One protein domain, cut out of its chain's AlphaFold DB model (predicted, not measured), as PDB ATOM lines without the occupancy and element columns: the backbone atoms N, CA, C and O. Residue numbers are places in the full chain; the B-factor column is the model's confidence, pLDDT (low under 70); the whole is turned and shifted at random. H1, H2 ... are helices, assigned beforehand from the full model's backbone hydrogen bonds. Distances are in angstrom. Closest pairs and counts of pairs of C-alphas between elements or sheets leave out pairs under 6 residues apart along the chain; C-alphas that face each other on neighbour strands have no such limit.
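This is residues 387 to 584 of the 746 residues of the protein "GtrA domain-containing protein" of Burkholderiales bacterium PBB4 (UniProt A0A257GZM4). Look for two helical lobes set along the longest axis and joined by two thin passes of chain, residues 445 to 448 and 515 to 520. In the larger lobe the long helix H11 packs on H1, H2 and H3, and H10 packs on H3 and H4; the smaller lobe holds H5 to H9, and H12 lies away from the other helices after a long link. The printed part has 198 residues, with twelve helices, H1 to H12 in order along the chain, and no named strand: the class is all helix. It is only just compact, close to loose, with a radius of gyration of the C-alphas of 19.4 A and spans of 55 by 38 by 27 A.

Start at H11, residues 541 to 560. It touches H1, residues 390 to 400, at Ala 395 and Ala 552, their closest C-alphas, 4.1 A apart, at a steep tilt of 40 degrees. With residues 547 to 554 alone it touches H3, residues 425 to 434, at 74 degrees, about perpendicular; the closest C-alphas, of Ala 426 and Leu 551, are 5.2 A apart. H2, residues 414 to 423, and H3 form a helical hairpin, with the closest C-alphas, of Ala 421 and Ala 428, 4.2 A apart. H10, residues 521 to 534, touches H4, residues 437 to 444, at a shallow tilt of 15 degrees, opposite ways; the closest C-alphas are those of Trp 442 and Ser 523, 5.8 A. H5, residues 449 to 458, touches H7, residues 481 to 491, with the C-alphas of Gly 453 and Ala 482 closest, 3.8 A apart. H8, residues 493 to 503, touches H6, residues 460 to 470, at Leu 470 and Ala 495, their closest C-alphas, 5.4 A apart, and touches H9, residues 506 to 514, only at the corner, with the C-alphas of Glu 500 and Pro 506 closest, 5.0 A apart. H12, residues 579 to 584, touches no helix. Every O i to N i+4 pair is within hydrogen-bond range in H1, H4 to H9 and H11, against 3 of 6 in H2 and H3, 8 of 10 in H10, and 0 of 2 in H12, where 2 of 3 O i to N i+3 pairs are.

Find C-alpha 541 at (162.735, 127.705, 162.663); from there H11 runs 28.3 A to C-alpha 560 at (138.726, 130.497, 177.444). H10 measures 20.5 A, and H12 ends at C-alpha 584, (130.071, 146.104, 149.766).

The C-alphas farthest apart, of Pro 476 and Lys 561, are 57.9 A apart. The printed part has no cut; the links H1 to H2 and H11 to H12 are long. Mean pLDDT of the printed part is 81.2, with 55 residues under 70, among them 459 to 473 and 501 to 517.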
ATOM      1  N   ILE A 387     154.181 130.888 156.941       88.81
ATOM      2  CA  ILE A 387     152.963 131.645 157.269       88.81
ATOM      3  C   ILE A 387     151.699 130.780 157.175       88.81
ATOM      4  O   ILE A 387     150.698 131.090 157.807       88.81
ATOM      5  N   ASN A 388     151.756 129.655 156.454       88.62
ATOM      6  CA  ASN A 388     150.675 128.669 156.388       88.62
ATOM      7  C   ASN A 388     150.830 127.538 157.422       88.62
ATOM      8  O   ASN A 388     150.018 126.612 157.448       88.62
ATOM      9  N   SER A 389     151.870 127.575 158.261       90.94
ATOM     10  CA  SER A 389     152.085 126.583 159.314       90.94
ATOM     11  C   SER A 389     151.074 126.753 160.447       90.94
ATOM     12  O   SER A 389     150.625 127.862 160.747       90.94
ATOM     13  N   ARG A 390     150.725 125.640 161.109       92.38
ATOM     14  CA  ARG A 390     149.735 125.647 162.192       92.38
ATOM     15  C   ARG A 390     150.087 126.634 163.320       92.38
ATOM     16  O   ARG A 390     149.176 127.344 163.737       92.38
ATOM     17  N   PRO A 391     151.338 126.738 163.792       94.19
ATOM     18  CA  PRO A 391     151.711 127.684 164.847       94.19
ATOM     19  C   PRO A 391     151.436 129.136 164.474       94.19
ATOM     20  O   PRO A 391     150.715 129.825 165.192       94.19
ATOM     21  N   PHE A 392     151.903 129.571 163.301       94.81
ATOM     22  CA  PHE A 392     151.728 130.954 162.868       94.81
ATOM     23  C   PHE A 392     150.252 131.322 162.664       94.81
ATOM     24  O   PHE A 392     149.789 132.332 163.190       94.81
ATOM     25  N   ILE A 393     149.476 130.489 161.955       94.19
ATOM     26  CA  ILE A 393     148.049 130.777 161.716       94.19
ATOM     27  C   ILE A 393     147.211 130.722 162.999       94.19
ATOM     28  O   ILE A 393     146.146 131.335 163.040       94.19
ATOM     29  N   SER A 394     147.664 129.986 164.022       95.69
ATOM     30  CA  SER A 394     147.013 129.944 165.337       95.69
ATOM     31  C   SER A 394     147.313 131.210 166.129       95.69
ATOM     32  O   SER A 394     146.381 131.807 166.650       95.69
ATOM     33  N   ALA A 395     148.567 131.675 166.144       96.38
ATOM     34  CA  ALA A 395     148.938 132.942 166.775       96.38
ATOM     35  C   ALA A 395     148.198 134.119 166.131       96.38
ATOM     36  O   ALA A 395     147.515 134.886 166.804       96.38
ATOM     37  N   TYR A 396     148.258 134.218 164.800       94.69
ATOM     38  CA  TYR A 396     147.548 135.254 164.057       94.69
ATOM     39  C   TYR A 396     146.030 135.157 164.274       94.69
ATOM     40  O   TYR A 396     145.366 136.157 164.534       94.69
ATOM     41  N   GLY A 397     145.463 133.949 164.201       93.31
ATOM     42  CA  GLY A 397     144.038 133.718 164.427       93.31
ATOM     43  C   GLY A 397     143.575 134.072 165.842       93.31
ATOM     44  O   GLY A 397     142.475 134.606 165.983       93.31
ATOM     45  N   ALA A 398     144.411 133.827 166.856       95.19
ATOM     46  CA  ALA A 398     144.154 134.174 168.249       95.19
ATOM     47  C   ALA A 398     144.110 135.693 168.471       95.19
ATOM     48  O   ALA A 398     143.250 136.165 169.203       95.19
ATOM     49  N   LEU A 399     144.966 136.460 167.789       94.38
ATOM     50  CA  LEU A 399     144.953 137.925 167.861       94.38
ATOM     51  C   LEU A 399     143.742 138.531 167.139       94.38
ATOM     52  O   LEU A 399     143.059 139.390 167.683       94.38
ATOM     53  N   VAL A 400     143.439 138.054 165.928       90.50
ATOM     54  CA  VAL A 400     142.370 138.621 165.078       90.50
ATOM     55  C   VAL A 400     140.960 138.365 165.617       90.50
ATOM     56  O   VAL A 400     140.007 139.007 165.184       90.50
ATOM     57  N   ARG A 401     140.792 137.401 166.527       90.44
ATOM     58  CA  ARG A 401     139.484 137.060 167.107       90.44
ATOM     59  C   ARG A 401     139.158 137.816 168.396       90.44
ATOM     60  O   ARG A 401     138.062 137.624 168.915       90.44
ATOM     61  N   VAL A 402     140.086 138.604 168.940       91.75
ATOM     62  CA  VAL A 402     139.822 139.428 170.128       91.75
ATOM     63  C   VAL A 402     138.858 140.546 169.732       91.75
ATOM     64  O   VAL A 402     139.058 141.217 168.720       91.75
ATOM     65  N   HIS A 403     137.785 140.723 170.502       86.06
ATOM     66  CA  HIS A 403     136.782 141.748 170.226       86.06
ATOM     67  C   HIS A 403     137.389 143.143 170.341       86.06
ATOM     68  O   HIS A 403     138.054 143.470 171.320       86.06
ATOM     69  N   ALA A 404     137.113 143.951 169.325       78.69
ATOM     70  CA  ALA A 404     137.623 145.297 169.147       78.69
ATOM     71  C   ALA A 404     136.572 146.135 168.401       78.69
ATOM     72  O   ALA A 404     135.678 145.585 167.747       78.69
ATOM     73  N   THR A 405     136.696 147.457 168.437       67.81
ATOM     74  CA  THR A 405     135.969 148.389 167.578       67.81
ATOM     75  C   THR A 405     136.309 148.063 166.121       67.81
ATOM     76  O   THR A 405     137.368 148.404 165.596       67.81
ATOM     77  N   THR A 406     135.439 147.298 165.456       57.56
ATOM     78  CA  THR A 406     135.804 146.610 164.214       57.56
ATOM     79  C   THR A 406     135.985 147.570 163.038       57.56
ATOM     80  O   THR A 406     135.007 148.090 162.491       57.56
ATOM     81  N   LEU A 407     137.219 147.694 162.548       62.06
ATOM     82  CA  LEU A 407     137.522 148.201 161.212       62.06
ATOM     83  C   LEU A 407     137.984 147.026 160.329       62.06
ATOM     84  O   LEU A 407     139.104 146.564 160.471       62.06
ATOM     85  N   PRO A 408     137.193 146.539 159.354       62.75
ATOM     86  CA  PRO A 408     137.444 145.253 158.676       62.75
ATOM     87  C   PRO A 408     138.729 145.104 157.867       62.75
ATOM     88  O   PRO A 408     139.025 143.996 157.452       62.75
ATOM     89  N   GLN A 409     139.472 146.189 157.634       73.12
ATOM     90  CA  GLN A 409     140.818 146.123 157.030       73.12
ATOM     91  C   GLN A 409     141.955 146.248 158.067       73.12
ATOM     92  O   GLN A 409     143.112 146.312 157.682       73.12
ATOM     93  N   ILE A 410     141.639 146.343 159.362       80.94
ATOM     94  CA  ILE A 410     142.589 146.385 160.483       80.94
ATOM     95  C   ILE A 410     142.270 145.155 161.337       80.94
ATOM     96  O   ILE A 410     141.295 145.160 162.086       80.94
ATOM     97  N   PRO A 411     143.006 144.050 161.150       81.25
ATOM     98  CA  PRO A 411     142.633 142.768 161.730       81.25
ATOM     99  C   PRO A 411     142.983 142.686 163.220       81.25
ATOM    100  O   PRO A 411     142.371 141.897 163.926       81.25
ATOM    101  N   VAL A 412     143.948 143.487 163.688       89.12
ATOM    102  CA  VAL A 412     144.377 143.563 165.093       89.12
ATOM    103  C   VAL A 412     144.560 145.041 165.464       89.12
ATOM    104  O   VAL A 412     145.675 145.557 165.353       89.12
ATOM    105  N   PRO A 413     143.473 145.742 165.836       86.62
ATOM    106  CA  PRO A 413     143.522 147.165 166.172       86.62
ATOM    107  C   PRO A 413     144.463 147.469 167.339       86.62
ATOM    108  O   PRO A 413     144.599 146.659 168.258       86.62
ATOM    109  N   SER A 414     145.079 148.650 167.343       87.00
ATOM    110  CA  SER A 414     146.012 149.057 168.403       87.00
ATOM    111  C   SER A 414     145.383 149.080 169.804       87.00
ATOM    112  O   SER A 414     146.063 148.814 170.796       87.00
ATOM    113  N   GLU A 415     144.065 149.290 169.896       86.56
ATOM    114  CA  GLU A 415     143.307 149.275 171.157       86.56
ATOM    115  C   GLU A 415     143.365 147.935 171.912       86.56
ATOM    116  O   GLU A 415     143.312 147.936 173.143       86.56
ATOM    117  N   ILE A 416     143.526 146.797 171.221       90.38
ATOM    118  CA  ILE A 416     143.605 145.482 171.881       90.38
ATOM    119  C   ILE A 416     145.030 145.092 172.275       90.38
ATOM    120  O   ILE A 416     145.207 144.132 173.023       90.38
ATOM    121  N   TRP A 417     146.058 145.829 171.844       92.62
ATOM    122  CA  TRP A 417     147.447 145.440 172.100       92.62
ATOM    123  C   TRP A 417     147.801 145.481 173.593       92.62
ATOM    124  O   TRP A 417     148.412 144.548 174.105       92.62
ATOM    125  N   GLY A 418     147.375 146.520 174.319       93.56
ATOM    126  CA  GLY A 418     147.569 146.626 175.772       93.56
ATOM    127  C   GLY A 418     146.869 145.504 176.558       93.56
ATOM    128  O   GLY A 418     147.536 144.798 177.319       93.56
ATOM    129  N   PRO A 419     145.553 145.291 176.356       94.38
ATOM    130  CA  PRO A 419     144.824 144.176 176.955       94.38
ATOM    131  C   PRO A 419     145.461 142.812 176.676       94.38
ATOM    132  O   PRO A 419     145.656 142.034 177.607       94.38
ATOM    133  N   VAL A 420     145.851 142.531 175.429       96.69
ATOM    134  CA  VAL A 420     146.492 141.259 175.066       96.69
ATOM    135  C   VAL A 420     147.870 141.127 175.724       96.69
ATOM    136  O   VAL A 420     148.167 140.078 176.294       96.69
ATOM    137  N   ALA A 421     148.683 142.187 175.739       97.31
ATOM    138  CA  ALA A 421     149.987 142.186 176.407       97.31
ATOM    139  C   ALA A 421     149.878 141.920 177.919       97.31
ATOM    140  O   ALA A 421     150.768 141.310 178.502       97.31
ATOM    141  N   SER A 422     148.778 142.332 178.560       96.75
ATOM    142  CA  SER A 422     148.560 142.079 179.992       96.75
ATOM    143  C   SER A 422     148.335 140.601 180.344       96.75
ATOM    144  O   SER A 422     148.538 140.212 181.494       96.75
ATOM    145  N   VAL A 423     147.935 139.775 179.370       96.81
ATOM    146  CA  VAL A 423     147.573 138.360 179.578       96.81
ATOM    147  C   VAL A 423     148.452 137.373 178.803       96.81
ATOM    148  O   VAL A 423     148.394 136.176 179.075       96.81
ATOM    149  N   SER A 424     149.264 137.856 177.861       97.94
ATOM    150  CA  SER A 424     150.202 137.062 177.064       97.94
ATOM    151  C   SER A 424     151.612 137.644 177.179       97.94
ATOM    152  O   SER A 424     151.902 138.665 176.545       97.94
ATOM    153  N   PRO A 425     152.503 137.004 177.962       96.88
ATOM    154  CA  PRO A 425     153.922 137.340 177.987       96.88
ATOM    155  C   PRO A 425     154.550 137.375 176.589       96.88
ATOM    156  O   PRO A 425     155.245 138.337 176.267       96.88
ATOM    157  N   ALA A 426     154.231 136.404 175.727       96.75
ATOM    158  CA  ALA A 426     154.756 136.356 174.366       96.75
ATOM    159  C   ALA A 426     154.332 137.579 173.537       96.75
ATOM    160  O   ALA A 426     155.136 138.134 172.789       96.75
ATOM    161  N   PHE A 427     153.084 138.046 173.670       97.31
ATOM    162  CA  PHE A 427     152.644 139.265 172.989       97.31
ATOM    163  C   PHE A 427     153.255 140.527 173.607       97.31
ATOM    164  O   PHE A 427     153.528 141.488 172.887       97.31
ATOM    165  N   ALA A 428     153.479 140.542 174.924       96.44
ATOM    166  CA  ALA A 428     154.068 141.683 175.617       96.44
ATOM    167  C   ALA A 428     155.467 142.024 175.080       96.44
ATOM    168  O   ALA A 428     155.762 143.206 174.898       96.44
ATOM    169  N   GLU A 429     156.276 141.013 174.744       94.56
ATOM    170  CA  GLU A 429     157.586 141.189 174.094       94.56
ATOM    171  C   GLU A 429     157.468 141.905 172.737       94.56
ATOM    172  O   GLU A 429     158.262 142.790 172.415       94.56
ATOM    173  N   LEU A 430     156.433 141.583 171.954       95.12
ATOM    174  CA  LEU A 430     156.192 142.213 170.651       95.12
ATOM    175  C   LEU A 430     155.625 143.626 170.776       95.12
ATOM    176  O   LEU A 430     155.915 144.487 169.945       95.12
ATOM    177  N   ASN A 431     154.793 143.865 171.792       93.50
ATOM    178  CA  ASN A 431     154.003 145.084 171.941       93.50
ATOM    179  C   ASN A 431     154.876 146.350 171.952       93.50
ATOM    180  O   ASN A 431     154.528 147.342 171.314       93.50
ATOM    181  N   THR A 432     156.047 146.310 172.595       88.75
ATOM    182  CA  THR A 432     156.988 147.444 172.601       88.75
ATOM    183  C   THR A 432     157.463 147.806 171.191       88.75
ATOM    184  O   THR A 432     157.545 148.984 170.848       88.75
ATOM    185  N   HIS A 433     157.728 146.810 170.346       90.00
ATOM    186  CA  HIS A 433     158.158 147.027 168.965       90.00
ATOM    187  C   HIS A 433     156.999 147.420 168.040       90.00
ATOM    188  O   HIS A 433     157.171 148.294 167.186       90.00
ATOM    189  N   LEU A 434     155.810 146.847 168.254       89.38
ATOM    190  CA  LEU A 434     154.582 147.218 167.546       89.38
ATOM    191  C   LEU A 434     154.170 148.670 167.822       89.38
ATOM    192  O   LEU A 434     153.657 149.329 166.928       89.38
ATOM    193  N   GLN A 435     154.427 149.203 169.016       85.88
ATOM    194  CA  GLN A 435     154.224 150.627 169.328       85.88
ATOM    195  C   GLN A 435     155.415 151.514 168.905       85.88
ATOM    196  O   GLN A 435     155.314 152.744 168.870       85.88
ATOM    197  N   GLY A 436     156.555 150.895 168.592       83.62
ATOM    198  CA  GLY A 436     157.811 151.541 168.226       83.62
ATOM    199  C   GLY A 436     157.990 151.750 166.719       83.62
ATOM    200  O   GLY A 436     157.044 152.018 165.976       83.62
ATOM    201  N   ASP A 437     159.243 151.658 166.264       79.12
ATOM    202  CA  ASP A 437     159.617 151.906 164.864       79.12
ATOM    203  C   ASP A 437     158.999 150.902 163.886       79.12
ATOM    204  O   ASP A 437     158.598 151.291 162.790       79.12
ATOM    205  N   ILE A 438     158.859 149.633 164.287       84.44
ATOM    206  CA  ILE A 438     158.268 148.586 163.438       84.44
ATOM    207  C   ILE A 438     156.801 148.908 163.153       84.44
ATOM    208  O   ILE A 438     156.368 148.864 162.002       84.44
ATOM    209  N   GLY A 439     156.044 149.299 164.182       81.69
ATOM    210  CA  GLY A 439     154.673 149.771 164.008       81.69
ATOM    211  C   GLY A 439     154.582 150.948 163.054       81.69
ATOM    212  O   GLY A 439     153.835 150.892 162.081       81.69
ATOM    213  N   ARG A 440     155.389 151.992 163.285       77.38
ATOM    214  CA  ARG A 440     155.419 153.190 162.428       77.38
ATOM    215  C   ARG A 440     155.734 152.861 160.969       77.38
ATOM    216  O   ARG A 440     155.075 153.395 160.078       77.38
ATOM    217  N   PHE A 441     156.682 151.957 160.722       77.50
ATOM    218  CA  PHE A 441     157.012 151.486 159.379       77.50
ATOM    219  C   PHE A 441     155.801 150.834 158.693       77.50
ATOM    220  O   PHE A 441     155.448 151.193 157.569       77.50
ATOM    221  N   TRP A 442     155.111 149.921 159.382       81.06
ATOM    222  CA  TRP A 442     153.985 149.179 158.808       81.06
ATOM    223  C   TRP A 442     152.667 149.959 158.750       81.06
ATOM    224  O   TRP A 442     151.828 149.658 157.897       81.06
ATOM    225  N   VAL A 443     152.507 150.987 159.586       72.81
ATOM    226  CA  VAL A 443     151.465 152.016 159.457       72.81
ATOM    227  C   VAL A 443     151.645 152.789 158.147       72.81
ATOM    228  O   VAL A 443     150.676 152.973 157.416       72.81
ATOM    229  N   GLY A 444     152.878 153.178 157.799       55.72
ATOM    230  CA  GLY A 444     153.182 153.920 156.566       55.72
ATOM    231  C   GLY A 444     152.799 153.193 155.268       55.72
ATOM    232  O   GLY A 444     152.585 153.838 154.244       55.72
ATOM    233  N   ASN A 445     152.633 151.866 155.320       55.94
ATOM    234  CA  ASN A 445     152.194 151.032 154.194       55.94
ATOM    235  C   ASN A 445     150.664 150.995 153.995       55.94
ATOM    236  O   ASN A 445     150.187 150.409 153.023       55.94
ATOM    237  N   ASN A 446     149.884 151.616 154.884       55.28
ATOM    238  CA  ASN A 446     148.458 151.877 154.702       55.28
ATOM    239  C   ASN A 446     148.236 153.380 154.926       55.28
ATOM    240  O   ASN A 446     147.913 153.792 156.040       55.28
ATOM    241  N   PRO A 447     148.533 154.212 153.915       55.19
ATOM    242  CA  PRO A 447     148.873 155.600 154.157       55.19
ATOM    243  C   PRO A 447     147.667 156.339 154.737       55.19
ATOM    244  O   PRO A 447     146.593 156.383 154.131       55.19
ATOM    245  N   SER A 448     147.839 156.888 155.939       62.16
ATOM    246  CA  SER A 448     146.850 157.779 156.536       62.16
ATOM    247  C   SER A 448     146.786 159.071 155.724       62.16
ATOM    248  O   SER A 448     147.697 159.386 154.952       62.16
ATOM    249  N   VAL A 449     145.736 159.867 155.925       67.88
ATOM    250  CA  VAL A 449     145.679 161.218 155.348       67.88
ATOM    251  C   VAL A 449     146.926 162.047 155.689       67.88
ATOM    252  O   VAL A 449     147.369 162.838 154.863       67.88
ATOM    253  N   ASP A 450     147.537 161.814 156.853       65.94
ATOM    254  CA  ASP A 450     148.754 162.505 157.282       65.94
ATOM    255  C   ASP A 450     149.988 162.019 156.502       65.94
ATOM    256  O   ASP A 450     150.788 162.836 156.052       65.94
ATOM    257  N   THR A 451     150.111 160.709 156.250       64.56
ATOM    258  CA  THR A 451     151.183 160.142 155.410       64.56
ATOM    259  C   THR A 451     151.079 160.614 153.962       64.56
ATOM    260  O   THR A 451     152.073 161.040 153.380       64.56
ATOM    261  N   ILE A 452     149.876 160.582 153.378       66.56
ATOM    262  CA  ILE A 452     149.660 161.095 152.018       66.56
ATOM    263  C   ILE A 452     149.878 162.608 151.976       66.56
ATOM    264  O   ILE A 452     150.432 163.116 151.007       66.56
ATOM    265  N   GLY A 453     149.481 163.327 153.026       70.62
ATOM    266  CA  GLY A 453     149.755 164.750 153.165       70.62
ATOM    267  C   GLY A 453     151.244 165.063 153.102       70.62
ATOM    268  O   GLY A 453     151.638 165.910 152.310       70.62
ATOM    269  N   ALA A 454     152.066 164.314 153.841       68.88
ATOM    270  CA  ALA A 454     153.520 164.431 153.773       68.88
ATOM    271  C   ALA A 454     154.057 164.132 152.362       68.88
ATOM    272  O   ALA A 454     154.876 164.883 151.850       68.88
ATOM    273  N   TRP A 455     153.543 163.109 151.668       69.06
ATOM    274  CA  TRP A 455     153.931 162.847 150.273       69.06
ATOM    275  C   TRP A 455     153.538 163.978 149.316       69.06
ATOM    276  O   TRP A 455     154.298 164.309 148.413       69.06
ATOM    277  N   ILE A 456     152.362 164.586 149.494       69.50
ATOM    278  CA  ILE A 456     151.936 165.758 148.712       69.50
ATOM    279  C   ILE A 456     152.849 166.957 148.994       69.50
ATOM    280  O   ILE A 456     153.104 167.757 148.089       69.50
ATOM    281  N   ASP A 457     153.321 167.093 150.231       74.25
ATOM    282  CA  ASP A 457     154.168 168.198 150.666       74.25
ATOM    283  C   ASP A 457     155.611 168.045 150.155       74.25
ATOM    284  O   ASP A 457     156.156 168.994 149.575       74.25
ATOM    285  N   ASP A 458     156.170 166.839 150.275       71.31
ATOM    286  CA  ASP A 458     157.584 166.534 150.048       71.31
ATOM    287  C   ASP A 458     157.896 166.060 148.616       71.31
ATOM    288  O   ASP A 458     159.007 166.272 148.123       71.31
ATOM    289  N   GLU A 459     156.936 165.449 147.906       68.69
ATOM    290  CA  GLU A 459     157.172 164.805 146.608       68.69
ATOM    291  C   GLU A 459     156.323 165.388 145.450       68.69
ATOM    292  O   GLU A 459     155.099 165.211 145.391       68.69
ATOM    293  N   PRO A 460     156.953 166.015 144.428       67.56
ATOM    294  CA  PRO A 460     156.249 166.638 143.300       67.56
ATOM    295  C   PRO A 460     155.343 165.696 142.491       67.56
ATOM    296  O   PRO A 460     154.327 166.133 141.949       67.56
ATOM    297  N   MET A 461     155.696 164.407 142.404       62.94
ATOM    298  CA  MET A 461     154.913 163.400 141.679       62.94
ATOM    299  C   MET A 461     153.557 163.161 142.347       62.94
ATOM    300  O   MET A 461     152.524 163.210 141.676       62.94
ATOM    301  N   TYR A 462     153.549 162.931 143.662       59.28
ATOM    302  CA  TYR A 462     152.314 162.725 144.413       59.28
ATOM    303  C   TYR A 462     151.463 163.994 144.400       59.28
ATOM    304  O   TYR A 462     150.263 163.913 144.151       59.28
ATOM    305  N   ARG A 463     152.077 165.177 144.525       68.81
ATOM    306  CA  ARG A 463     151.368 166.458 144.377       68.81
ATOM    307  C   ARG A 463     150.641 166.577 143.032       68.81
ATOM    308  O   ARG A 463     149.472 166.953 143.006       68.81
ATOM    309  N   HIS A 464     151.295 166.233 141.923       62.66
ATOM    310  CA  HIS A 464     150.661 166.266 140.601       62.66
ATOM    311  C   HIS A 464     149.528 165.237 140.480       62.66
ATOM    312  O   HIS A 464     148.423 165.592 140.075       62.66
ATOM    313  N   LEU A 465     149.775 163.995 140.910       62.00
ATOM    314  CA  LEU A 465     148.792 162.911 140.888       62.00
ATOM    315  C   LEU A 465     147.524 163.276 141.670       62.00
ATOM    316  O   LEU A 465     146.418 163.116 141.160       62.00
ATOM    317  N   PHE A 466     147.668 163.786 142.896       66.88
ATOM    318  CA  PHE A 466     146.529 164.198 143.717       66.88
ATOM    319  C   PHE A 466     145.853 165.460 143.173       66.88
ATOM    320  O   PHE A 466     144.626 165.556 143.221       66.88
ATOM    321  N   GLY A 467     146.615 166.389 142.591       67.25
ATOM    322  CA  GLY A 467     146.070 167.566 141.916       67.25
ATOM    323  C   GLY A 467     145.171 167.191 140.736       67.25
ATOM    324  O   GLY A 467     144.075 167.736 140.605       67.25
ATOM    325  N   GLU A 468     145.576 166.208 139.925       67.00
ATOM    326  CA  GLU A 468     144.744 165.660 138.847       67.00
ATOM    327  C   GLU A 468     143.559 164.850 139.380       67.00
ATOM    328  O   GLU A 468     142.424 165.090 138.968       67.00
ATOM    329  N   LEU A 469     143.790 163.935 140.329       62.12
ATOM    330  CA  LEU A 469     142.751 163.072 140.908       62.12
ATOM    331  C   LEU A 469     141.599 163.900 141.497       62.12
ATOM    332  O   LEU A 469     140.418 163.584 141.317       62.12
ATOM    333  N   LEU A 470     141.944 164.974 142.203       63.94
ATOM    334  CA  LEU A 470     140.985 165.841 142.874       63.94
ATOM    335  C   LEU A 470     140.516 167.003 141.985       63.94
ATOM    336  O   LEU A 470     139.469 167.589 142.265       63.94
ATOM    337  N   HIS A 471     141.225 167.281 140.884       67.19
ATOM    338  CA  HIS A 471     141.087 168.468 140.033       67.19
ATOM    339  C   HIS A 471     141.191 169.783 140.818       67.19
ATOM    340  O   HIS A 471     140.329 170.659 140.715       67.19
ATOM    341  N   ILE A 472     142.248 169.913 141.614       66.81
ATOM    342  CA  ILE A 472     142.534 171.106 142.412       66.81
ATOM    343  C   ILE A 472     143.984 171.518 142.134       66.81
ATOM    344  O   ILE A 472     144.863 170.654 142.139       66.81
ATOM    345  N   PRO A 473     144.272 172.811 141.898       65.56
ATOM    346  CA  PRO A 473     145.643 173.273 141.736       65.56
ATOM    347  C   PRO A 473     146.400 173.194 143.071       65.56
ATOM    348  O   PRO A 473     146.285 174.081 143.914       65.56
ATOM    349  N   LEU A 474     147.191 172.136 143.258       70.25
ATOM    350  CA  LEU A 474     148.160 172.030 144.351       70.25
ATOM    351  C   LEU A 474     149.452 172.750 143.932       70.25
ATOM    352  O   LEU A 474     150.233 172.228 143.131       70.25
ATOM    353  N   LEU A 475     149.643 173.983 144.415       66.62
ATOM    354  CA  LEU A 475     150.779 174.832 144.039       66.62
ATOM    355  C   LEU A 475     152.116 174.270 144.573       66.62
ATOM    356  O   LEU A 475     152.167 173.743 145.684       66.62
ATOM    357  N   PRO A 476     153.231 174.409 143.830       58.97
ATOM    358  CA  PRO A 476     154.550 174.037 144.335       58.97
ATOM    359  C   PRO A 476     154.903 174.817 145.614       58.97
ATOM    360  O   PRO A 476     154.905 176.045 145.603       58.97
ATOM    361  N   GLY A 477     155.214 174.105 146.702       60.22
ATOM    362  CA  GLY A 477     155.612 174.696 147.988       60.22
ATOM    363  C   GLY A 477     154.476 174.932 148.992       60.22
ATOM    364  O   GLY A 477     154.744 175.432 150.081       60.22
ATOM    365  N   SER A 478     153.228 174.563 148.673       62.94
ATOM    366  CA  SER A 478     152.161 174.495 149.681       62.94
ATOM    367  C   SER A 478     152.461 173.383 150.694       62.94
ATOM    368  O   SER A 478     152.750 172.260 150.282       62.94
ATOM    369  N   THR A 479     152.367 173.693 151.986       66.44
ATOM    370  CA  THR A 479     152.467 172.725 153.092       66.44
ATOM    371  C   THR A 479     151.075 172.441 153.655       66.44
ATOM    372  O   THR A 479     150.174 173.271 153.512       66.44
ATOM    373  N   GLY A 480     150.878 171.277 154.276       74.81
ATOM    374  CA  GLY A 480     149.590 170.887 154.852       74.81
ATOM    375  C   GLY A 480     148.733 170.024 153.927       74.81
ATOM    376  O   GLY A 480     147.507 170.083 154.001       74.81
ATOM    377  N   GLY A 481     149.332 169.190 153.069       74.12
ATOM    378  CA  GLY A 481     148.617 168.323 152.124       74.12
ATOM    379  C   GLY A 481     147.516 167.456 152.758       74.12
ATOM    380  O   GLY A 481     146.488 167.198 152.131       74.12
ATOM    381  N   ALA A 482     147.681 167.068 154.026       72.88
ATOM    382  CA  ALA A 482     146.672 166.327 154.787       72.88
ATOM    383  C   ALA A 482     145.415 167.167 155.068       72.88
ATOM    384  O   ALA A 482     144.286 166.683 154.963       72.88
ATOM    385  N   GLU A 483     145.615 168.432 155.429       79.31
ATOM    386  CA  GLU A 483     144.562 169.392 155.758       79.31
ATOM    387  C   GLU A 483     143.822 169.822 154.491       79.31
ATOM    388  O   GLU A 483     142.598 169.753 154.446       79.31
ATOM    389  N   ILE A 484     144.560 170.056 153.402       78.00
ATOM    390  CA  ILE A 484     144.002 170.304 152.068       78.00
ATOM    391  C   ILE A 484     143.080 169.151 151.643       78.00
ATOM    392  O   ILE A 484     141.948 169.373 151.209       78.00
ATOM    393  N   MET A 485     143.508 167.895 151.798       76.38
ATOM    394  CA  MET A 485     142.645 166.755 151.469       76.38
ATOM    395  C   MET A 485     141.384 166.685 152.338       76.38
ATOM    396  O   MET A 485     140.317 166.366 151.808       76.38
ATOM    397  N   ARG A 486     141.478 166.986 153.643       80.12
ATOM    398  CA  ARG A 486     140.300 167.052 154.528       80.12
ATOM    399  C   ARG A 486     139.350 168.156 154.080       80.12
ATOM    400  O   ARG A 486     138.165 167.886 153.884       80.12
ATOM    401  N   ASP A 487     139.863 169.355 153.847       81.12
ATOM    402  CA  ASP A 487     139.074 170.518 153.445       81.12
ATOM    403  C   ASP A 487     138.338 170.270 152.132       81.12
ATOM    404  O   ASP A 487     137.158 170.589 151.995       81.12
ATOM    405  N   HIS A 488     138.984 169.612 151.172       79.25
ATOM    406  CA  HIS A 488     138.333 169.266 149.915       79.25
ATOM    407  C   HIS A 488     137.333 168.122 150.040       79.25
ATOM    408  O   HIS A 488     136.296 168.152 149.371       79.25
ATOM    409  N   TYR A 489     137.588 167.140 150.901       80.12
ATOM    410  CA  TYR A 489     136.629 166.072 151.158       80.12
ATOM    411  C   TYR A 489     135.357 166.581 151.850       80.12
ATOM    412  O   TYR A 489     134.249 166.223 151.446       80.12
ATOM    413  N   TYR A 490     135.496 167.442 152.861       81.44
ATOM    414  CA  TYR A 490     134.357 167.975 153.613       81.44
ATOM    415  C   TYR A 490     133.719 169.213 152.960       81.44
ATOM    416  O   TYR A 490     132.527 169.446 153.148       81.44
ATOM    417  N   GLY A 491     134.469 169.974 152.157       81.12
ATOM    418  CA  GLY A 491     134.039 171.250 151.575       81.12
ATOM    419  C   GLY A 491     133.659 171.224 150.090       81.12
ATOM    420  O   GLY A 491     133.001 172.153 149.626       81.12
ATOM    421  N   ASN A 492     134.020 170.187 149.319       82.31
ATOM    422  CA  ASN A 492     133.735 170.125 147.878       82.31
ATOM    423  C   ASN A 492     132.992 168.826 147.477       82.31
ATOM    424  O   ASN A 492     133.596 167.754 147.432       82.31
ATOM    425  N   PRO A 493     131.703 168.894 147.076       80.88
ATOM    426  CA  PRO A 493     130.900 167.716 146.718       80.88
ATOM    427  C   PRO A 493     131.416 166.893 145.525       80.88
ATOM    428  O   PRO A 493     131.066 165.717 145.386       80.88
ATOM    429  N   LEU A 494     132.190 167.498 144.620       75.50
ATOM    430  CA  LEU A 494     132.786 166.808 143.475       75.50
ATOM    431  C   LEU A 494     134.075 166.088 143.886       75.50
ATOM    432  O   LEU A 494     134.243 164.915 143.553       75.50
ATOM    433  N   ALA A 495     134.946 166.763 144.644       73.00
ATOM    434  CA  ALA A 495     136.158 166.159 145.195       73.00
ATOM    435  C   ALA A 495     135.808 165.019 146.160       73.00
ATOM    436  O   ALA A 495     136.379 163.937 146.055       73.00
ATOM    437  N   ARG A 496     134.781 165.211 146.999       80.31
ATOM    438  CA  ARG A 496     134.199 164.174 147.851       80.31
ATOM    439  C   ARG A 496     133.789 162.945 147.051       80.31
ATOM    440  O   ARG A 496     134.312 161.874 147.307       80.31
ATOM    441  N   ARG A 497     132.930 163.084 146.034       72.94
ATOM    442  CA  ARG A 497     132.495 161.938 145.211       72.94
ATOM    443  C   ARG A 497     133.655 161.207 144.532       72.94
ATOM    444  O   ARG A 497     133.594 159.991 144.375       72.94
ATOM    445  N   ARG A 498     134.708 161.922 144.129       68.50
ATOM    446  CA  ARG A 498     135.907 161.320 143.525       68.50
ATOM    447  C   ARG A 498     136.769 160.587 144.542       68.50
ATOM    448  O   ARG A 498     137.164 159.460 144.267       68.50
ATOM    449  N   LEU A 499     137.005 161.183 145.709       68.12
ATOM    450  CA  LEU A 499     137.692 160.540 146.828       68.12
ATOM    451  C   LEU A 499     136.921 159.320 147.321       68.12
ATOM    452  O   LEU A 499     137.517 158.270 147.496       68.12
ATOM    453  N   GLU A 500     135.600 159.417 147.468       71.88
ATOM    454  CA  GLU A 500     134.735 158.279 147.778       71.88
ATOM    455  C   GLU A 500     134.859 157.211 146.689       71.88
ATOM    456  O   GLU A 500     135.124 156.064 147.009       71.88
ATOM    457  N   SER A 501     134.771 157.559 145.404       61.09
ATOM    458  CA  SER A 501     134.968 156.596 144.308       61.09
ATOM    459  C   SER A 501     136.335 155.896 144.373       61.09
ATOM    460  O   SER A 501     136.417 154.672 144.271       61.09
ATOM    461  N   PHE A 502     137.406 156.658 144.607       57.16
ATOM    462  CA  PHE A 502     138.774 156.149 144.699       57.16
ATOM    463  C   PHE A 502     138.996 155.266 145.936       57.16
ATOM    464  O   PHE A 502     139.623 154.212 145.848       57.16
ATOM    465  N   LEU A 503     138.438 155.661 147.080       60.59
ATOM    466  CA  LEU A 503     138.615 155.003 148.376       60.59
ATOM    467  C   LEU A 503     137.571 153.905 148.644       60.59
ATOM    468  O   LEU A 503     137.535 153.357 149.743       60.59
ATOM    469  N   GLY A 504     136.746 153.537 147.657       51.62
ATOM    470  CA  GLY A 504     135.795 152.421 147.778       51.62
ATOM    471  C   GLY A 504     134.470 152.776 148.469       51.62
ATOM    472  O   GLY A 504     133.861 151.945 149.138       51.62
ATOM    473  N   GLY A 505     134.018 154.013 148.305       60.84
ATOM    474  CA  GLY A 505     132.745 154.576 148.753       60.84
ATOM    475  C   GLY A 505     132.864 155.539 149.947       60.84
ATOM    476  O   GLY A 505     133.952 155.728 150.496       60.84
ATOM    477  N   PRO A 506     131.734 156.119 150.402       64.75
ATOM    478  CA  PRO A 506     131.676 157.023 151.559       64.75
ATOM    479  C   PRO A 506     132.315 156.449 152.827       64.75
ATOM    480  O   PRO A 506     133.047 157.142 153.525       64.75
ATOM    481  N   ALA A 507     132.103 155.157 153.091       56.78
ATOM    482  CA  ALA A 507     132.680 154.477 154.249       56.78
ATOM    483  C   ALA A 507     134.209 154.316 154.152       56.78
ATOM    484  O   ALA A 507     134.898 154.353 155.168       56.78
ATOM    485  N   GLY A 508     134.745 154.128 152.942       58.59
ATOM    486  CA  GLY A 508     136.186 154.018 152.717       58.59
ATOM    487  C   GLY A 508     136.895 155.366 152.820       58.59
ATOM    488  O   GLY A 508     137.964 155.456 153.422       58.59
ATOM    489  N   ALA A 509     136.261 156.431 152.332       67.12
ATOM    490  CA  ALA A 509     136.795 157.779 152.472       67.12
ATOM    491  C   ALA A 509     136.716 158.294 153.914       67.12
ATOM    492  O   ALA A 509     137.709 158.790 154.433       67.12
ATOM    493  N   GLN A 510     135.593 158.086 154.604       67.31
ATOM    494  CA  GLN A 510     135.478 158.399 156.029       67.31
ATOM    495  C   GLN A 510     136.582 157.705 156.845       67.31
ATOM    496  O   GLN A 510     137.281 158.340 157.629       67.31
ATOM    497  N   ARG A 511     136.843 156.429 156.551       61.00
ATOM    498  CA  ARG A 511     137.927 155.660 157.162       61.00
ATOM    499  C   ARG A 511     139.318 156.229 156.881       61.00
ATOM    500  O   ARG A 511     140.134 156.271 157.792       61.00
ATOM    501  N   PHE A 512     139.610 156.641 155.652       65.69
ATOM    502  CA  PHE A 512     140.900 157.241 155.295       65.69
ATOM    503  C   PHE A 512     141.213 158.500 156.123       65.69
ATOM    504  O   PHE A 512     142.356 158.707 156.529       65.69
ATOM    505  N   PHE A 513     140.188 159.300 156.434       69.50
ATOM    506  CA  PHE A 513     140.326 160.503 157.259       69.50
ATOM    507  C   PHE A 513     140.306 160.231 158.774       69.50
ATOM    508  O   PHE A 513     140.850 161.035 159.532       69.50
ATOM    509  N   GLU A 514     139.722 159.113 159.215       64.19
ATOM    510  CA  GLU A 514     139.597 158.733 160.633       64.19
ATOM    511  C   GLU A 514     140.707 157.783 161.130       64.19
ATOM    512  O   GLU A 514     140.988 157.741 162.329       64.19
ATOM    513  N   THR A 515     141.365 157.024 160.245       58.81
ATOM    514  CA  THR A 515     142.384 156.033 160.632       58.81
ATOM    515  C   THR A 515     143.695 156.731 161.004       58.81
ATOM    516  O   THR A 515     144.448 157.158 160.129       58.81
ATOM    517  N   LYS A 516     144.001 156.818 162.302       61.81
ATOM    518  CA  LYS A 516     145.321 157.231 162.800       61.81
ATOM    519  C   LYS A 516     146.118 156.003 163.232       61.81
ATOM    520  O   LYS A 516     145.637 155.235 164.049       61.81
ATOM    521  N   ASN A 517     147.343 155.858 162.725       66.69
ATOM    522  CA  ASN A 517     148.368 154.942 163.248       66.69
ATOM    523  C   ASN A 517     147.979 153.455 163.388       66.69
ATOM    524  O   ASN A 517     148.500 152.769 164.262       66.69
ATOM    525  N   GLU A 518     147.112 152.937 162.516       78.38
ATOM    526  CA  GLU A 518     146.714 151.523 162.522       78.38
ATOM    527  C   GLU A 518     147.415 150.719 161.425       78.38
ATOM    528  O   GLU A 518     147.609 151.191 160.301       78.38
ATOM    529  N   ILE A 519     147.741 149.463 161.728       80.19
ATOM    530  CA  ILE A 519     148.387 148.564 160.770       80.19
ATOM    531  C   ILE A 519     147.312 147.807 159.976       80.19
ATOM    532  O   ILE A 519     146.510 147.048 160.523       80.19
ATOM    533  N   GLY A 520     147.304 148.002 158.654       78.31
ATOM    534  CA  GLY A 520     146.358 147.342 157.748       78.31
ATOM    535  C   GLY A 520     146.565 145.825 157.637       78.31
ATOM    536  O   GLY A 520     147.639 145.295 157.930       78.31
ATOM    537  N   ALA A 521     145.550 145.104 157.155       77.94
ATOM    538  CA  ALA A 521     145.542 143.639 157.149       77.94
ATOM    539  C   ALA A 521     146.646 143.006 156.295       77.94
ATOM    540  O   ALA A 521     147.142 141.936 156.635       77.94
ATOM    541  N   GLY A 522     147.061 143.675 155.214       74.38
ATOM    542  CA  GLY A 522     148.196 143.237 154.393       74.38
ATOM    543  C   GLY A 522     149.556 143.399 155.061       74.38
ATOM    544  O   GLY A 522     150.499 142.713 154.679       74.38
ATOM    545  N   SER A 523     149.638 144.267 156.069       84.31
ATOM    546  CA  SER A 523     150.873 144.680 156.738       84.31
ATOM    547  C   SER A 523     151.043 144.030 158.110       84.31
ATOM    548  O   SER A 523     152.166 143.749 158.516       84.31
ATOM    549  N   PHE A 524     149.948 143.744 158.827       88.75
ATOM    550  CA  PHE A 524     150.023 143.280 160.218       88.75
ATOM    551  C   PHE A 524     150.762 141.947 160.367       88.75
ATOM    552  O   PHE A 524     151.508 141.764 161.325       88.75
ATOM    553  N   LEU A 525     150.622 141.030 159.400       90.19
ATOM    554  CA  LEU A 525     151.365 139.763 159.425       90.19
ATOM    555  C   LEU A 525     152.884 140.002 159.428       90.19
ATOM    556  O   LEU A 525     153.619 139.269 160.088       90.19
ATOM    557  N   TRP A 526     153.345 141.021 158.703       90.25
ATOM    558  CA  TRP A 526     154.755 141.361 158.592       90.25
ATOM    559  C   TRP A 526     155.228 142.104 159.831       90.25
ATOM    560  O   TRP A 526     156.248 141.728 160.393       90.25
ATOM    561  N   ALA A 527     154.431 143.048 160.337       91.88
ATOM    562  CA  ALA A 527     154.701 143.717 161.606       91.88
ATOM    563  C   ALA A 527     154.862 142.717 162.761       91.88
ATOM    564  O   ALA A 527     155.790 142.837 163.561       91.88
ATOM    565  N   LEU A 528     154.000 141.696 162.813       93.81
ATOM    566  CA  LEU A 528     154.081 140.617 163.796       93.81
ATOM    567  C   LEU A 528     155.397 139.837 163.668       93.81
ATOM    568  O   LEU A 528     156.066 139.589 164.670       93.81
ATOM    569  N   ARG A 529     155.789 139.462 162.443       93.94
ATOM    570  CA  ARG A 529     157.022 138.700 162.197       93.94
ATOM    571  C   ARG A 529     158.285 139.514 162.438       93.94
ATOM    572  O   ARG A 529     159.213 138.979 163.034       93.94
ATOM    573  N   ASP A 530     158.320 140.769 162.010       93.94
ATOM    574  CA  ASP A 530     159.463 141.660 162.213       93.94
ATOM    575  C   ASP A 530     159.661 141.959 163.697       93.94
ATOM    576  O   ASP A 530     160.793 141.945 164.184       93.94
ATOM    577  N   SER A 531     158.561 142.141 164.440       95.12
ATOM    578  CA  SER A 531     158.607 142.276 165.899       95.12
ATOM    579  C   SER A 531     159.190 141.016 166.535       95.12
ATOM    580  O   SER A 531     160.164 141.115 167.273       95.12
ATOM    581  N   ALA A 532     158.694 139.832 166.158       95.75
ATOM    582  CA  ALA A 532     159.227 138.562 166.660       95.75
ATOM    583  C   ALA A 532     160.691 138.328 166.248       95.75
ATOM    584  O   ALA A 532     161.445 137.646 166.939       95.75
ATOM    585  N   SER A 533     161.117 138.874 165.108       95.06
ATOM    586  CA  SER A 533     162.500 138.764 164.641       95.06
ATOM    587  C   SER A 533     163.419 139.642 165.465       95.06
ATOM    588  O   SER A 533     164.524 139.228 165.802       95.06
ATOM    589  N   THR A 534     162.953 140.845 165.790       93.88
ATOM    590  CA  THR A 534     163.703 141.834 166.563       93.88
ATOM    591  C   THR A 534     163.868 141.396 168.017       93.88
ATOM    592  O   THR A 534     164.914 141.654 168.605       93.88
ATOM    593  N   THR A 535     162.903 140.653 168.570       94.88
ATOM    594  CA  THR A 535     163.012 140.025 169.900       94.88
ATOM    595  C   THR A 535     163.792 138.702 169.894       94.88
ATOM    596  O   THR A 535     164.019 138.115 170.946       94.88
ATOM    597  N   GLY A 536     164.269 138.241 168.731       94.56
ATOM    598  CA  GLY A 536     165.161 137.084 168.621       94.56
ATOM    599  C   GLY A 536     164.476 135.731 168.409       94.56
ATOM    600  O   GLY A 536     165.164 134.713 168.417       94.56
ATOM    601  N   HIS A 537     163.169 135.667 168.143       96.12
ATOM    602  CA  HIS A 537     162.487 134.382 167.908       96.12
ATOM    603  C   HIS A 537     162.707 133.804 166.503       96.12
ATOM    604  O   HIS A 537     162.366 132.653 166.262       96.12
ATOM    605  N   HIS A 538     163.306 134.554 165.571       94.69
ATOM    606  CA  HIS A 538     163.642 134.066 164.218       94.69
ATOM    607  C   HIS A 538     165.113 133.658 164.049       94.69
ATOM    608  O   HIS A 538     165.629 133.637 162.934       94.69
ATOM    609  N   ILE A 539     165.807 133.305 165.135       93.94
ATOM    610  CA  ILE A 539     167.179 132.764 165.068       93.94
ATOM    611  C   ILE A 539     167.248 131.388 164.383       93.94
ATOM    612  O   ILE A 539     168.255 131.045 163.768       93.94
ATOM    613  N   ASN A 540     166.189 130.588 164.501       94.12
ATOM    614  CA  ASN A 540     165.996 129.313 163.815       94.12
ATOM    615  C   ASN A 540     164.497 128.979 163.769       94.12
ATOM    616  O   ASN A 540     163.692 129.558 164.502       94.12
ATOM    617  N   ALA A 541     164.132 128.026 162.915       92.62
ATOM    618  CA  ALA A 541     162.735 127.705 162.663       92.62
ATOM    619  C   ALA A 541     162.035 127.041 163.859       92.62
ATOM    620  O   ALA A 541     160.843 127.259 164.068       92.62
ATOM    621  N   GLN A 542     162.760 126.267 164.678       93.19
ATOM    622  CA  GLN A 542     162.189 125.638 165.874       93.19
ATOM    623  C   GLN A 542     161.789 126.680 166.916       93.19
ATOM    624  O   GLN A 542     160.748 126.540 167.552       93.19
ATOM    625  N   GLU A 543     162.611 127.711 167.099       95.50
ATOM    626  CA  GLU A 543     162.340 128.783 168.048       95.50
ATOM    627  C   GLU A 543     161.156 129.637 167.598       95.50
ATOM    628  O   GLU A 543     160.235 129.860 168.384       95.50
ATOM    629  N   ALA A 544     161.096 129.992 166.311       95.25
ATOM    630  CA  ALA A 544     159.942 130.685 165.748       95.25
ATOM    631  C   ALA A 544     158.659 129.865 165.959       95.25
ATOM    632  O   ALA A 544     157.623 130.393 166.367       95.25
ATOM    633  N   GLU A 545     158.728 128.548 165.735       94.38
ATOM    634  CA  GLU A 545     157.601 127.646 165.940       94.38
ATOM    635  C   GLU A 545     157.128 127.614 167.400       94.38
ATOM    636  O   GLU A 545     155.922 127.697 167.658       94.38
ATOM    637  N   ARG A 546     158.058 127.509 168.356       95.94
ATOM    638  CA  ARG A 546     157.753 127.543 169.795       95.94
ATOM    639  C   ARG A 546     157.107 128.861 170.192       95.94
ATOM    640  O   ARG A 546     156.084 128.829 170.871       95.94
ATOM    641  N   PHE A 547     157.658 129.979 169.727       97.56
ATOM    642  CA  PHE A 547     157.147 131.309 170.030       97.56
ATOM    643  C   PHE A 547     155.692 131.483 169.579       97.56
ATOM    644  O   PHE A 547     154.829 131.834 170.381       97.56
ATOM    645  N   TYR A 548     155.370 131.163 168.319       97.38
ATOM    646  CA  TYR A 548     153.990 131.302 167.838       97.38
ATOM    647  C   TYR A 548     153.021 130.326 168.513       97.38
ATOM    648  O   TYR A 548     151.855 130.667 168.695       97.38
ATOM    649  N   ARG A 549     153.470 129.124 168.904       97.06
ATOM    650  CA  ARG A 549     152.634 128.219 169.714       97.06
ATOM    651  C   ARG A 549     152.328 128.833 171.079       97.06
ATOM    652  O   ARG A 549     151.159 128.898 171.434       97.06
ATOM    653  N   ALA A 550     153.343 129.337 171.783       98.00
ATOM    654  CA  ALA A 550     153.167 129.983 173.083       98.00
ATOM    655  C   ALA A 550     152.209 131.179 172.994       98.00
ATOM    656  O   ALA A 550     151.222 131.229 173.722       98.00
ATOM    657  N   LEU A 551     152.420 132.071 172.021       98.25
ATOM    658  CA  LEU A 551     151.536 133.210 171.771       98.25
ATOM    659  C   LEU A 551     150.081 132.777 171.521       98.25
ATOM    660  O   LEU A 551     149.152 133.364 172.073       98.25
ATOM    661  N   ALA A 552     149.868 131.740 170.705       97.88
ATOM    662  CA  ALA A 552     148.530 131.215 170.453       97.88
ATOM    663  C   ALA A 552     147.889 130.643 171.727       97.88
ATOM    664  O   ALA A 552     146.745 130.976 172.034       97.88
ATOM    665  N   ASP A 553     148.619 129.807 172.466       98.00
ATOM    666  CA  ASP A 553     148.130 129.115 173.660       98.00
ATOM    667  C   ASP A 553     147.802 130.097 174.796       98.00
ATOM    668  O   ASP A 553     146.781 129.949 175.470       98.00
ATOM    669  N   GLU A 554     148.619 131.135 174.981       98.12
ATOM    670  CA  GLU A 554     148.406 132.193 175.972       98.12
ATOM    671  C   GLU A 554     147.136 132.997 175.679       98.12
ATOM    672  O   GLU A 554     146.250 133.098 176.533       98.12
ATOM    673  N   VAL A 555     147.007 133.525 174.457       97.81
ATOM    674  CA  VAL A 555     145.847 134.335 174.058       97.81
ATOM    675  C   VAL A 555     144.578 133.483 174.041       97.81
ATOM    676  O   VAL A 555     143.543 133.897 174.567       97.81
ATOM    677  N   ASN A 556     144.645 132.261 173.506       96.94
ATOM    678  CA  ASN A 556     143.499 131.355 173.505       96.94
ATOM    679  C   ASN A 556     143.093 130.947 174.923       96.94
ATOM    680  O   ASN A 556     141.901 130.949 175.233       96.94
ATOM    681  N   GLY A 557     144.062 130.670 175.797       97.50
ATOM    682  CA  GLY A 557     143.821 130.388 177.205       97.50
ATOM    683  C   GLY A 557     143.165 131.559 177.938       97.50
ATOM    684  O   GLY A 557     142.257 131.340 178.741       97.50
ATOM    685  N   ALA A 558     143.566 132.797 177.638       97.50
ATOM    686  CA  ALA A 558     142.944 134.004 178.179       97.50
ATOM    687  C   ALA A 558     141.489 134.169 177.703       97.50
ATOM    688  O   ALA A 558     140.611 134.453 178.522       97.50
ATOM    689  N   CYS A 559     141.204 133.904 176.422       96.25
ATOM    690  CA  CYS A 559     139.835 133.880 175.895       96.25
ATOM    691  C   CYS A 559     138.971 132.816 176.603       96.25
ATOM    692  O   CYS A 559     137.860 133.108 177.035       96.25
ATOM    693  N   THR A 560     139.472 131.585 176.776       96.69
ATOM    694  CA  THR A 560     138.726 130.497 177.444       96.69
ATOM    695  C   THR A 560     138.425 130.808 178.910       96.69
ATOM    696  O   THR A 560     137.376 130.419 179.419       96.69
ATOM    697  N   LYS A 561     139.323 131.524 179.593       96.94
ATOM    698  CA  LYS A 561     139.144 131.962 180.987       96.94
ATOM    699  C   LYS A 561     138.271 133.219 181.128       96.94
ATOM    700  O   LYS A 561     138.050 133.655 182.252       96.94
ATOM    701  N   GLY A 562     137.804 133.811 180.025       94.38
ATOM    702  CA  GLY A 562     137.021 135.051 180.032       94.38
ATOM    703  C   GLY A 562     137.828 136.306 180.386       94.38
ATOM    704  O   GLY A 562     137.239 137.326 180.726       94.38
ATOM    705  N   MET A 563     139.163 136.243 180.323       96.00
ATOM    706  CA  MET A 563     140.047 137.400 180.542       96.00
ATOM    707  C   MET A 563     140.076 138.334 179.324       96.00
ATOM    708  O   MET A 563     140.326 139.526 179.465       96.00
ATOM    709  N   LEU A 564     139.801 137.789 178.135       95.00
ATOM    710  CA  LEU A 564     139.584 138.524 176.892       95.00
ATOM    711  C   LEU A 564     138.223 138.131 176.309       95.00
ATOM    712  O   LEU A 564     137.853 136.956 176.338       95.00
ATOM    713  N   SER A 565     137.498 139.098 175.744       93.62
ATOM    714  CA  SER A 565     136.303 138.815 174.941       93.62
ATOM    715  C   SER A 565     136.732 138.432 173.530       93.62
ATOM    716  O   SER A 565     137.434 139.203 172.876       93.62
ATOM    717  N   CYS A 566     136.352 137.242 173.068       93.06
ATOM    718  CA  CYS A 566     136.842 136.690 171.808       93.06
ATOM    719  C   CYS A 566     135.745 135.954 171.033       93.06
ATOM    720  O   CYS A 566     134.880 135.300 171.617       93.06
ATOM    721  N   ASP A 567     135.861 135.971 169.708       90.25
ATOM    722  CA  ASP A 567     135.138 135.076 168.805       90.25
ATOM    723  C   ASP A 567     135.676 133.627 168.884       90.25
ATOM    724  O   ASP A 567     136.729 133.376 169.492       90.25
ATOM    725  N   PRO A 568     134.990 132.634 168.273       91.06
ATOM    726  CA  PRO A 568     135.461 131.252 168.230       91.06
ATOM    727  C   PRO A 568     136.898 131.100 167.717       91.06
ATOM    728  O   PRO A 568     137.384 131.888 166.904       91.06
ATOM    729  N   GLU A 569     137.585 130.066 168.209       92.44
ATOM    730  CA  GLU A 569     138.996 129.834 167.901       92.44
ATOM    731  C   GLU A 569     139.229 129.651 166.400       92.44
ATOM    732  O   GLU A 569     138.440 129.019 165.690       92.44
ATOM    733  N   ARG A 570     140.325 130.234 165.905       88.44
ATOM    734  CA  ARG A 570     140.600 130.352 164.477       88.44
ATOM    735  C   ARG A 570     142.048 130.012 164.163       88.44
ATOM    736  O   ARG A 570     142.971 130.434 164.844       88.44
ATOM    737  N   HIS A 571     142.224 129.304 163.051       89.38
ATOM    738  CA  HIS A 571     143.526 128.895 162.526       89.38
ATOM    739  C   HIS A 571     143.575 129.192 161.027       89.38
ATOM    740  O   HIS A 571     143.526 128.284 160.196       89.38
ATOM    741  N   SER A 572     143.528 130.475 160.666       86.06
ATOM    742  CA  SER A 572     143.406 130.899 159.270       86.06
ATOM    743  C   SER A 572     143.886 132.332 159.069       86.06
ATOM    744  O   SER A 572     143.639 133.198 159.906       86.06
ATOM    745  N   LEU A 573     144.502 132.582 157.913       85.06
ATOM    746  CA  LEU A 573     144.819 133.926 157.423       85.06
ATOM    747  C   LEU A 573     143.677 134.530 156.582       85.06
ATOM    748  O   LEU A 573     143.685 135.728 156.326       85.06
ATOM    749  N   HIS A 574     142.673 133.740 156.175       82.69
ATOM    750  CA  HIS A 574     141.613 134.199 155.267       82.69
ATOM    751  C   HIS A 574     140.726 135.269 155.905       82.69
ATOM    752  O   HIS A 574     140.038 134.940 156.872       82.69
ATOM    753  N   PRO A 575     140.674 136.502 155.379       78.25
ATOM    754  CA  PRO A 575     139.925 137.579 156.011       78.25
ATOM    755  C   PRO A 575     138.453 137.202 156.193       78.25
ATOM    756  O   PRO A 575     137.854 136.527 155.354       78.25
ATOM    757  N   GLN A 576     137.872 137.637 157.310       75.69
ATOM    758  CA  GLN A 576     136.458 137.416 157.573       75.69
ATOM    759  C   GLN A 576     135.635 138.471 156.832       75.69
ATOM    760  O   GLN A 576     135.899 139.667 156.947       75.69
ATOM    761  N   LEU A 577     134.622 138.025 156.087       79.31
ATOM    762  CA  LEU A 577     133.622 138.912 155.504       79.31
ATOM    763  C   LEU A 577     132.366 138.877 156.385       79.31
ATOM    764  O   LEU A 577     131.564 137.951 156.248       79.31
ATOM    765  N   PRO A 578     132.180 139.846 157.301       76.94
ATOM    766  CA  PRO A 578     130.976 139.889 158.117       76.94
ATOM    767  C   PRO A 578     129.747 140.089 157.224       76.94
ATOM    768  O   PRO A 578     129.805 140.800 156.217       76.94
ATOM    769  N   TRP A 579     128.613 139.498 157.613       80.56
ATOM    770  CA  TRP A 579     127.361 139.560 156.843       80.56
ATOM    771  C   TRP A 579     126.936 141.004 156.524       80.56
ATOM    772  O   TRP A 579     126.451 141.294 155.431       80.56
ATOM    773  N   SER A 580     127.205 141.939 157.440       77.50
ATOM    774  CA  SER A 580     126.963 143.377 157.261       77.50
ATOM    775  C   SER A 580     127.668 143.983 156.039       77.50
ATOM    776  O   SER A 580     127.213 144.994 155.509       77.50
ATOM    777  N   ARG A 581     128.751 143.365 155.551       77.62
ATOM    778  CA  ARG A 581     129.552 143.830 154.406       77.62
ATOM    779  C   ARG A 581     129.329 143.053 153.118       77.62
ATOM    780  O   ARG A 581     129.998 143.329 152.126       77.62
ATOM    781  N   TRP A 582     128.356 142.146 153.085       84.69
ATOM    782  CA  TRP A 582     128.049 141.390 151.873       84.69
ATOM    783  C   TRP A 582     127.665 142.295 150.690       84.69
ATOM    784  O   TRP A 582     128.085 142.046 149.565       84.69
ATOM    785  N   ARG A 583     126.946 143.403 150.939       82.81
ATOM    786  CA  ARG A 583     126.630 144.401 149.897       82.81
ATOM    787  C   ARG A 583     127.887 145.061 149.328       82.81
ATOM    788  O   ARG A 583     128.065 145.048 148.120       82.81
ATOM    789  N   ALA A 584     128.800 145.514 150.191       78.19
ATOM    790  CA  ALA A 584     130.071 146.104 149.766       78.19
ATOM    791  C   ALA A 584     130.930 145.119 148.953       78.19
ATOM    792  O   ALA A 584     131.593 145.513 147.999       78.19
TER     793      ALA A 584